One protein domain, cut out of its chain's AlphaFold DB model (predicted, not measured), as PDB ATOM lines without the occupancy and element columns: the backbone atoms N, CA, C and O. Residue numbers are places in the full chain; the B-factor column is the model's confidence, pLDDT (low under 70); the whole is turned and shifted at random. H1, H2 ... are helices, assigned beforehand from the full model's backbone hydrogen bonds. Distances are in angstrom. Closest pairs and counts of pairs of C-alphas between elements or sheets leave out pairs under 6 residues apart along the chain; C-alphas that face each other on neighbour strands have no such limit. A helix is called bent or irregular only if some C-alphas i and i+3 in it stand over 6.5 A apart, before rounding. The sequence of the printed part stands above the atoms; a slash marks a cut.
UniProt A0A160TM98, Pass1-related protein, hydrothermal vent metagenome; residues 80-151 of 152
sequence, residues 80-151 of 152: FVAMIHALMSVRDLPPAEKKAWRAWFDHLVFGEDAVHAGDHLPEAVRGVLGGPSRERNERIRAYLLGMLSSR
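AT A GLANCE: This is residues 80 to 151 of the 152 residues of the protein "Pass1-related protein" of hydrothermal vent metagenome (UniProt A0A160TM98). The model is an open frame of helices around a largely empty middle: the long helices H2 and H4 form two opposite sides, H1 turns off one end of H2, and short H3 makes a corner at the other. A winding stretch, residues 117 to 133, bridges from H3 to H4. The printed part has 72 residues with four named helices, in the order H1, H2, H3, H4, and no named strand; its class is all helix. It is only just loose, close to compact, with a radius of gyration of the C-alphas of 13.7 A, and spans 36 by 30 by 20 A.

IN THESE COORDINATES: H2, residues 95 to 110, is 19.7 A long and begins at C-alpha 95, (154.494, 122.911, 162.512). It has a kink of 27 degrees near residue 104 and is only just irregular: C-alphas 107 and 110 are 6.8 A apart. H4, residues 134 to 149, measures 22.4 A and ends at C-alpha 149, (177.524, 114.416, 149.303). H1, residues 80 to 89, measures 14.3 A. H3, residues 112 to 116, measures 8.9 A and is irregular, with C-alphas 112 and 115 7.4 A apart.

HOW THE PARTS SIT: H2 and H3 touch only at the corner by their tight link; H2 does so with residues 106 to 109 alone, and the closest C-alphas, of Leu 108 and Ala 114, are 4.7 A apart. H1 and H4 touch no helix. In H1 and H4 every O i to N i+4 pair is within hydrogen-bond range; in H2 it is 11 of 12, in H3 0 of 1, with 1 of 2 O i to N i+3 pairs.

THE WHOLE: The C-alphas farthest apart, of Pro 95 and Ala 124, are 36.2 A apart. The printed part has no cut. The link H1 to H2 is tight; H3 to H4, 17 residues, is long. Residues 84 to 89 and 144 to 151 stand free. Mean pLDDT of the printed part is 93.4; residue 151 is under 70.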
ATOM      1  N   PHE A  80     161.533 102.458 153.537       88.06
ATOM      2  CA  PHE A  80     162.154 102.611 154.846       88.06
ATOM      3  C   PHE A  80     163.275 103.657 154.829       88.06
ATOM      4  O   PHE A  80     163.315 104.516 155.703       88.06
ATOM      5  N   VAL A  81     164.145 103.662 153.812       88.56
ATOM      6  CA  VAL A  81     165.225 104.664 153.700       88.56
ATOM      7  C   VAL A  81     164.656 106.065 153.469       88.56
ATOM      8  O   VAL A  81     165.156 107.023 154.057       88.56
ATOM      9  N   ALA A  82     163.576 106.191 152.691       91.81
ATOM     10  CA  ALA A  82     162.875 107.467 152.535       91.81
ATOM     11  C   ALA A  82     162.324 107.975 153.880       91.81
ATOM     12  O   ALA A  82     162.513 109.143 154.224       91.81
ATOM     13  N   MET A  83     161.719 107.088 154.679       92.75
ATOM     14  CA  MET A  83     161.246 107.411 156.026       92.75
ATOM     15  C   MET A  83     162.396 107.853 156.941       92.75
ATOM     16  O   MET A  83     162.274 108.886 157.595       92.75
ATOM     17  N   ILE A  84     163.519 107.124 156.971       92.44
ATOM     18  CA  ILE A  84     164.689 107.493 157.787       92.44
ATOM     19  C   ILE A  84     165.217 108.878 157.398       92.44
ATOM     20  O   ILE A  84     165.456 109.713 158.270       92.44
ATOM     21  N   HIS A  85     165.331 109.170 156.102       93.12
ATOM     22  CA  HIS A  85     165.754 110.490 155.644       93.12
ATOM     23  C   HIS A  85     164.750 111.594 156.032       93.12
ATOM     24  O   HIS A  85     165.152 112.698 156.409       93.12
ATOM     25  N   ALA A  86     163.444 111.305 156.020       95.19
ATOM     26  CA  ALA A  86     162.407 112.237 156.469       95.19
ATOM     27  C   ALA A  86     162.452 112.512 157.986       95.19
ATOM     28  O   ALA A  86     162.102 113.615 158.415       95.19
ATOM     29  N   LEU A  87     162.926 111.566 158.810       95.44
ATOM     30  CA  LEU A  87     163.173 111.824 160.236       95.44
ATOM     31  C   LEU A  87     164.216 112.932 160.427       95.44
ATOM     32  O   LEU A  87     164.021 113.794 161.274       95.44
ATOM     33  N   MET A  88     165.282 112.924 159.622       94.12
ATOM     34  CA  MET A  88     166.340 113.939 159.662       94.12
ATOM     35  C   MET A  88     165.888 115.286 159.078       94.12
ATOM     36  O   MET A  88     166.236 116.335 159.607       94.12
ATOM     37  N   SER A  89     165.146 115.261 157.968       94.81
ATOM     38  CA  SER A  89     164.883 116.456 157.150       94.81
ATOM     39  C   SER A  89     163.528 117.126 157.388       94.81
ATOM     40  O   SER A  89     163.385 118.302 157.067       94.81
ATOM     41  N   VAL A  90     162.533 116.411 157.930       96.88
ATOM     42  CA  VAL A  90     161.141 116.901 158.013       96.88
ATOM     43  C   VAL A  90     160.555 116.826 159.425       96.88
ATOM     44  O   VAL A  90     159.876 117.762 159.842       96.88
ATOM     45  N   ARG A  91     160.777 115.738 160.180       96.81
ATOM     46  CA  ARG A  91     160.064 115.465 161.455       96.81
ATOM     47  C   ARG A  91     160.144 116.611 162.469       96.81
ATOM     48  O   ARG A  91     159.147 116.902 163.144       96.81
ATOM     49  N   ASP A  92     161.303 117.254 162.540       97.56
ATOM     50  CA  ASP A  92     161.643 118.219 163.585       97.56
ATOM     51  C   ASP A  92     161.527 119.687 163.107       97.56
ATOM     52  O   ASP A  92     161.844 120.609 163.854       97.56
ATOM     53  N   LEU A  93     160.996 119.924 161.896       97.88
ATOM     54  CA  LEU A  93     160.675 121.269 161.396       97.88
ATOM     55  C   LEU A  93     159.511 121.925 162.177       97.88
ATOM     56  O   LEU A  93     158.678 121.219 162.769       97.88
ATOM     57  N   PRO A  94     159.376 123.268 162.131       98.50
ATOM     58  CA  PRO A  94     158.222 123.975 162.682       98.50
ATOM     59  C   PRO A  94     156.879 123.449 162.139       98.50
ATOM     60  O   PRO A  94     156.798 123.028 160.981       98.50
ATOM     61  N   PRO A  95     155.778 123.492 162.920       98.25
ATOM     62  CA  PRO A  95     154.494 122.911 162.512       98.25
ATOM     63  C   PRO A  95     153.958 123.406 161.160       98.25
ATOM     64  O   PRO A  95     153.410 122.612 160.395       98.25
ATOM     65  N   ALA A  96     154.137 124.694 160.849       98.19
ATOM     66  CA  ALA A  96     153.698 125.275 159.582       98.19
ATOM     67  C   ALA A  96     154.468 124.692 158.383       98.19
ATOM     68  O   ALA A  96     153.859 124.304 157.387       98.19
ATOM     69  N   GLU A  97     155.788 124.547 158.509       98.19
ATOM     70  CA  GLU A  97     156.636 123.948 157.476       98.19
ATOM     71  C   GLU A  97     156.330 122.461 157.293       98.19
ATOM     72  O   GLU A  97     156.192 121.996 156.165       98.19
ATOM     73  N   LYS A  98     156.115 121.714 158.385       97.69
ATOM     74  CA  LYS A  98     155.689 120.306 158.296       97.69
ATOM     75  C   LYS A  98     154.358 120.144 157.580       97.69
ATOM     76  O   LYS A  98     154.188 119.194 156.820       97.69
ATOM     77  N   LYS A  99     153.412 121.059 157.811       98.06
ATOM     78  CA  LYS A  99     152.128 121.063 157.103       98.06
ATOM     79  C   LYS A  99     152.324 121.314 155.606       98.06
ATOM     80  O   LYS A  99     151.697 120.627 154.807       98.06
ATOM     81  N   ALA A 100     153.206 122.242 155.235       98.00
ATOM     82  CA  ALA A 100     153.543 122.485 153.835       98.00
ATOM     83  C   ALA A 100     154.190 121.246 153.193       98.00
ATOM     84  O   ALA A 100     153.709 120.776 152.167       98.00
ATOM     85  N   TRP A 101     155.204 120.654 153.830       97.94
ATOM     86  CA  TRP A 101     155.853 119.443 153.321       97.94
ATOM     87  C   TRP A 101     154.900 118.256 153.216       97.94
ATOM     88  O   TRP A 101     154.963 117.535 152.228       97.94
ATOM     89  N   ARG A 102     153.971 118.074 154.164       97.81
ATOM     90  CA  ARG A 102     152.915 117.059 154.042       97.81
ATOM     91  C   ARG A 102     152.122 117.232 152.746       97.81
ATOM     92  O   ARG A 102     151.992 116.263 152.017       97.81
ATOM     93  N   ALA A 103     151.677 118.448 152.427       97.62
ATOM     94  CA  ALA A 103     150.941 118.705 151.187       97.62
ATOM     95  C   ALA A 103     151.774 118.394 149.929       97.62
ATOM     96  O   ALA A 103     151.244 117.875 148.952       97.62
ATOM     97  N   TRP A 104     153.085 118.654 149.966       97.31
ATOM     98  CA  TRP A 104     154.000 118.251 148.894       97.31
ATOM     99  C   TRP A 104     154.118 116.728 148.767       97.31
ATOM    100  O   TRP A 104     154.033 116.209 147.658       97.31
ATOM    101  N   PHE A 105     154.279 115.999 149.875       97.12
ATOM    102  CA  PHE A 105     154.292 114.531 149.870       97.12
ATOM    103  C   PHE A 105     152.956 113.946 149.400       97.12
ATOM    104  O   PHE A 105     152.950 112.972 148.652       97.12
ATOM    105  N   ASP A 106     151.837 114.550 149.788       97.12
ATOM    106  CA  ASP A 106     150.515 114.132 149.330       97.12
ATOM    107  C   ASP A 106     150.388 114.338 147.813       97.12
ATOM    108  O   ASP A 106     149.975 113.426 147.107       97.12
ATOM    109  N   HIS A 107     150.829 115.481 147.280       96.69
ATOM    110  CA  HIS A 107     150.766 115.751 145.843       96.69
ATOM    111  C   HIS A 107     151.747 114.913 145.002       96.69
ATOM    112  O   HIS A 107     151.426 114.570 143.869       96.69
ATOM    113  N   LEU A 108     152.937 114.598 145.525       96.31
ATOM    114  CA  LEU A 108     154.016 113.959 144.756       96.31
ATOM    115  C   LEU A 108     154.201 112.460 145.022       96.31
ATOM    116  O   LEU A 108     154.897 111.803 144.250       96.31
ATOM    117  N   VAL A 109     153.660 111.920 146.119       94.88
ATOM    118  CA  VAL A 109     153.940 110.539 146.558       94.88
ATOM    119  C   VAL A 109     152.679 109.775 146.958       94.88
ATOM    120  O   VAL A 109     152.489 108.662 146.478       94.88
ATOM    121  N   PHE A 110     151.851 110.316 147.859       95.75
ATOM    122  CA  PHE A 110     150.774 109.537 148.496       95.75
ATOM    123  C   PHE A 110     149.397 109.674 147.841       95.75
ATOM    124  O   PHE A 110     148.571 108.778 148.001       95.75
ATOM    125  N   GLY A 111     149.125 110.783 147.156       96.25
ATOM    126  CA  GLY A 111     147.846 111.029 146.497       96.25
ATOM    127  C   GLY A 111     147.636 110.122 145.289       96.25
ATOM    128  O   GLY A 111     148.591 109.737 144.617       96.25
ATOM    129  N   GLU A 112     146.377 109.811 144.982       94.38
ATOM    130  CA  GLU A 112     146.012 108.957 143.839       94.38
ATOM    131  C   GLU A 112     146.525 109.533 142.506       94.38
ATOM    132  O   GLU A 112     147.047 108.797 141.669       94.38
ATOM    133  N   ASP A 113     146.498 110.861 142.366       94.31
ATOM    134  CA  ASP A 113     146.983 111.583 141.185       94.31
ATOM    135  C   ASP A 113     148.500 111.855 141.193       94.31
ATOM    136  O   ASP A 113     149.016 112.512 140.287       94.31
ATOM    137  N   ALA A 114     149.255 111.372 142.188       95.38
ATOM    138  CA  ALA A 114     150.683 111.686 142.323       95.38
ATOM    139  C   ALA A 114     151.515 111.251 141.106       95.38
ATOM    140  O   ALA A 114     152.483 111.915 140.729       95.38
ATOM    141  N   VAL A 115     151.103 110.171 140.437       93.56
ATOM    142  CA  VAL A 115     151.740 109.678 139.205       93.56
ATOM    143  C   VAL A 115     151.650 110.673 138.038       93.56
ATOM    144  O   VAL A 115     152.442 110.575 137.103       93.56
ATOM    145  N   HIS A 116     150.740 111.649 138.118       95.00
ATOM    146  CA  HIS A 116     150.487 112.682 137.111       95.00
ATOM    147  C   HIS A 116     151.104 114.044 137.460       95.00
ATOM    148  O   HIS A 116     150.993 114.993 136.681       95.00
ATOM    149  N   ALA A 117     151.799 114.179 138.596       94.88
ATOM    150  CA  ALA A 117     152.322 115.470 139.053       94.88
ATOM    151  C   ALA A 117     153.258 116.158 138.034       94.88
ATOM    152  O   ALA A 117     153.334 117.385 137.977       94.88
ATOM    153  N   GLY A 118     153.947 115.381 137.191       94.94
ATOM    154  CA  GLY A 118     154.820 115.885 136.125       94.94
ATOM    155  C   GLY A 118     154.133 116.165 134.784       94.94
ATOM    156  O   GLY A 118     154.809 116.609 133.858       94.94
ATOM    157  N   ASP A 119     152.831 115.909 134.629       95.50
ATOM    158  CA  ASP A 119     152.199 115.870 133.301       95.50
ATOM    159  C   ASP A 119     152.099 117.227 132.603       95.50
ATOM    160  O   ASP A 119     152.106 117.294 131.373       95.50
ATOM    161  N   HIS A 120     152.103 118.308 133.380       94.56
ATOM    162  CA  HIS A 120     152.155 119.680 132.881       94.56
ATOM    163  C   HIS A 120     153.500 120.044 132.221       94.56
ATOM    164  O   HIS A 120     153.604 121.086 131.573       94.56
ATOM    165  N   LEU A 121     154.536 119.212 132.383       96.69
ATOM    166  CA  LEU A 121     155.860 119.416 131.799       96.69
ATOM    167  C   LEU A 121     156.023 118.622 130.491       96.69
ATOM    168  O   LEU A 121     155.553 117.477 130.402       96.69
ATOM    169  N   PRO A 122     156.767 119.157 129.500       96.25
ATOM    170  CA  PRO A 122     157.213 118.373 128.352       96.25
ATOM    171  C   PRO A 122     157.972 117.121 128.802       96.25
ATOM    172  O   PRO A 122     158.785 117.185 129.725       96.25
ATOM    173  N   GLU A 123     157.751 115.991 128.128       92.19
ATOM    174  CA  GLU A 123     158.305 114.686 128.523       92.19
ATOM    175  C   GLU A 123     159.826 114.721 128.743       92.19
ATOM    176  O   GLU A 123     160.319 114.244 129.767       92.19
ATOM    177  N   ALA A 124     160.553 115.399 127.849       92.19
ATOM    178  CA  ALA A 124     162.009 115.540 127.895       92.19
ATOM    179  C   ALA A 124     162.549 116.182 129.190       92.19
ATOM    180  O   ALA A 124     163.719 115.988 129.523       92.19
ATOM    181  N   VAL A 125     161.725 116.936 129.928       93.69
ATOM    182  CA  VAL A 125     162.140 117.660 131.144       93.69
ATOM    183  C   VAL A 125     161.433 117.193 132.419       93.69
ATOM    184  O   VAL A 125     161.706 117.735 133.486       93.69
ATOM    185  N   ARG A 126     160.586 116.153 132.360       93.94
ATOM    186  CA  ARG A 126     159.917 115.600 133.558       93.94
ATOM    187  C   ARG A 126     160.909 115.063 134.593       93.94
ATOM    188  O   ARG A 126     160.665 115.149 135.794       93.94
ATOM    189  N   GLY A 127     162.047 114.530 134.143       92.44
ATOM    190  CA  GLY A 127     163.145 114.109 135.016       92.44
ATOM    191  C   GLY A 127     162.696 113.120 136.096       92.44
ATOM    192  O   GLY A 127     162.211 112.036 135.784       92.44
ATOM    193  N   VAL A 128     162.857 113.494 137.371       93.56
ATOM    194  CA  VAL A 128     162.462 112.660 138.523       93.56
ATOM    195  C   VAL A 128     160.945 112.452 138.641       93.56
ATOM    196  O   VAL A 128     160.529 111.489 139.272       93.56
ATOM    197  N   LEU A 129     160.137 113.307 138.001       94.81
ATOM    198  CA  LEU A 129     158.675 113.191 137.922       94.81
ATOM    199  C   LEU A 129     158.206 112.342 136.726       94.81
ATOM    200  O   LEU A 129     157.011 112.268 136.456       94.81
ATOM    201  N   GLY A 130     159.126 111.741 135.962       92.38
ATOM    202  CA  GLY A 130     158.775 110.850 134.855       92.38
ATOM    203  C   GLY A 130     158.067 109.568 135.316       92.38
ATOM    204  O   GLY A 130     158.074 109.220 136.500       92.38
ATOM    205  N   GLY A 131     157.493 108.819 134.371       90.62
ATOM    206  CA  GLY A 131     156.882 107.512 134.644       90.62
ATOM    207  C   GLY A 131     157.896 106.440 135.099       90.62
ATOM    208  O   GLY A 131     159.105 106.642 134.964       90.62
ATOM    209  N   PRO A 132     157.441 105.302 135.661       89.12
ATOM    210  CA  PRO A 132     158.324 104.249 136.165       89.12
ATOM    211  C   PRO A 132     159.284 103.696 135.113       89.12
ATOM    212  O   PRO A 132     158.866 103.088 134.133       89.12
ATOM    213  N   SER A 133     160.587 103.887 135.330       89.88
ATOM    214  CA  SER A 133     161.640 103.326 134.485       89.88
ATOM    215  C   SER A 133     162.954 103.180 135.253       89.88
ATOM    216  O   SER A 133     163.216 103.894 136.227       89.88
ATOM    217  N   ARG A 134     163.818 102.275 134.777       89.62
ATOM    218  CA  ARG A 134     165.173 102.104 135.315       89.62
ATOM    219  C   ARG A 134     165.983 103.400 135.227       89.62
ATOM    220  O   ARG A 134     166.620 103.777 136.205       89.62
ATOM    221  N   GLU A 135     165.911 104.101 134.095       91.12
ATOM    222  CA  GLU A 135     166.622 105.367 133.883       91.12
ATOM    223  C   GLU A 135     166.178 106.439 134.888       91.12
ATOM    224  O   GLU A 135     167.012 107.124 135.483       91.12
ATOM    225  N   ARG A 136     164.866 106.560 135.135       91.50
ATOM    226  CA  ARG A 136     164.342 107.492 136.139       91.50
ATOM    227  C   ARG A 136     164.876 107.151 137.527       91.50
ATOM    228  O   ARG A 136     165.319 108.048 138.241       91.50
ATOM    229  N   ASN A 137     164.860 105.875 137.911       91.75
ATOM    230  CA  ASN A 137     165.334 105.443 139.227       91.75
ATOM    231  C   ASN A 137     166.848 105.702 139.393       91.75
ATOM    232  O   ASN A 137     167.276 106.197 140.437       91.75
ATOM    233  N   GLU A 138     167.656 105.456 138.357       91.62
ATOM    234  CA  GLU A 138     169.090 105.787 138.340       91.62
ATOM    235  C   GLU A 138     169.328 107.304 138.447       91.62
ATOM    236  O   GLU A 138     170.179 107.743 139.227       91.62
ATOM    237  N   ARG A 139     168.522 108.119 137.753       92.69
ATOM    238  CA  ARG A 139     168.568 109.588 137.835       92.69
ATOM    239  C   ARG A 139     168.225 110.103 139.234       92.69
ATOM    240  O   ARG A 139     168.948 110.954 139.752       92.69
ATOM    241  N   ILE A 140     167.168 109.581 139.862       93.00
ATOM    242  CA  ILE A 140     166.796 109.913 141.249       93.00
ATOM    243  C   ILE A 140     167.949 109.568 142.193       93.00
ATOM    244  O   ILE A 140     168.332 110.386 143.028       93.00
ATOM    245  N   ARG A 141     168.553 108.384 142.036       92.06
ATOM    246  CA  ARG A 141     169.681 107.953 142.867       92.06
ATOM    247  C   ARG A 141     170.883 108.887 142.732       92.06
ATOM    248  O   ARG A 141     171.433 109.300 143.749       92.06
ATOM    249  N   ALA A 142     171.273 109.239 141.507       92.88
ATOM    250  CA  ALA A 142     172.379 110.161 141.255       92.88
ATOM    251  C   ALA A 142     172.104 111.559 141.832       92.88
ATOM    252  O   ALA A 142     172.980 112.144 142.470       92.88
ATOM    253  N   TYR A 143     170.876 112.062 141.671       92.69
ATOM    254  CA  TYR A 143     170.449 113.340 142.239       92.69
ATOM    255  C   TYR A 143     170.555 113.348 143.771       92.69
ATOM    256  O   TYR A 143     171.159 114.255 144.344       92.69
ATOM    257  N   LEU A 144     170.039 112.307 144.436       92.25
ATOM    258  CA  LEU A 144     170.126 112.167 145.891       92.25
ATOM    259  C   LEU A 144     171.579 112.053 146.371       92.25
ATOM    260  O   LEU A 144     171.957 112.741 147.313       92.25
ATOM    261  N   LEU A 145     172.407 111.231 145.715       92.69
ATOM    262  CA  LEU A 145     173.826 111.092 146.059       92.69
ATOM    263  C   LEU A 145     174.573 112.425 145.948       92.69
ATOM    264  O   LEU A 145     175.333 112.761 146.852       92.69
ATOM    265  N   GLY A 146     174.333 113.199 144.886       93.81
ATOM    266  CA  GLY A 146     174.908 114.534 144.726       93.81
ATOM    267  C   GLY A 146     174.511 115.476 145.863       93.81
ATOM    268  O   GLY A 146     175.383 116.045 146.514       93.81
ATOM    269  N   MET A 147     173.211 115.572 146.159       90.81
ATOM    270  CA  MET A 147     172.679 116.457 147.206       90.81
ATOM    271  C   MET A 147     173.157 116.092 148.617       90.81
ATOM    272  O   MET A 147     173.371 116.980 149.443       90.81
ATOM    273  N   LEU A 148     173.319 114.797 148.898       90.75
ATOM    274  CA  LEU A 148     173.773 114.302 150.200       90.75
ATOM    275  C   LEU A 148     175.296 114.367 150.363       90.75
ATOM    276  O   LEU A 148     175.772 114.466 151.488       90.75
ATOM    277  N   SER A 149     176.055 114.340 149.264       88.75
ATOM    278  CA  SER A 149     177.524 114.416 149.303       88.75
ATOM    279  C   SER A 149     178.046 115.857 149.290       88.75
ATOM    280  O   SER A 149     179.162 116.104 149.730       88.75
ATOM    281  N   SER A 150     177.266 116.815 148.779       71.50
ATOM    282  CA  SER A 150     177.696 118.209 148.590       71.50
ATOM    283  C   SER A 150     177.483 119.119 149.806       71.50
ATOM    284  O   SER A 150     177.687 120.326 149.701       71.50
ATOM    285  N   ARG A 151     177.011 118.589 150.938       58.00
ATOM    286  CA  ARG A 151     176.847 119.339 152.192       58.00
ATOM    287  C   ARG A 151     177.705 118.709 153.288       58.00
ATOM    288  O   ARG A 151     177.210 117.934 154.100       58.00
TER     289      ARG A 151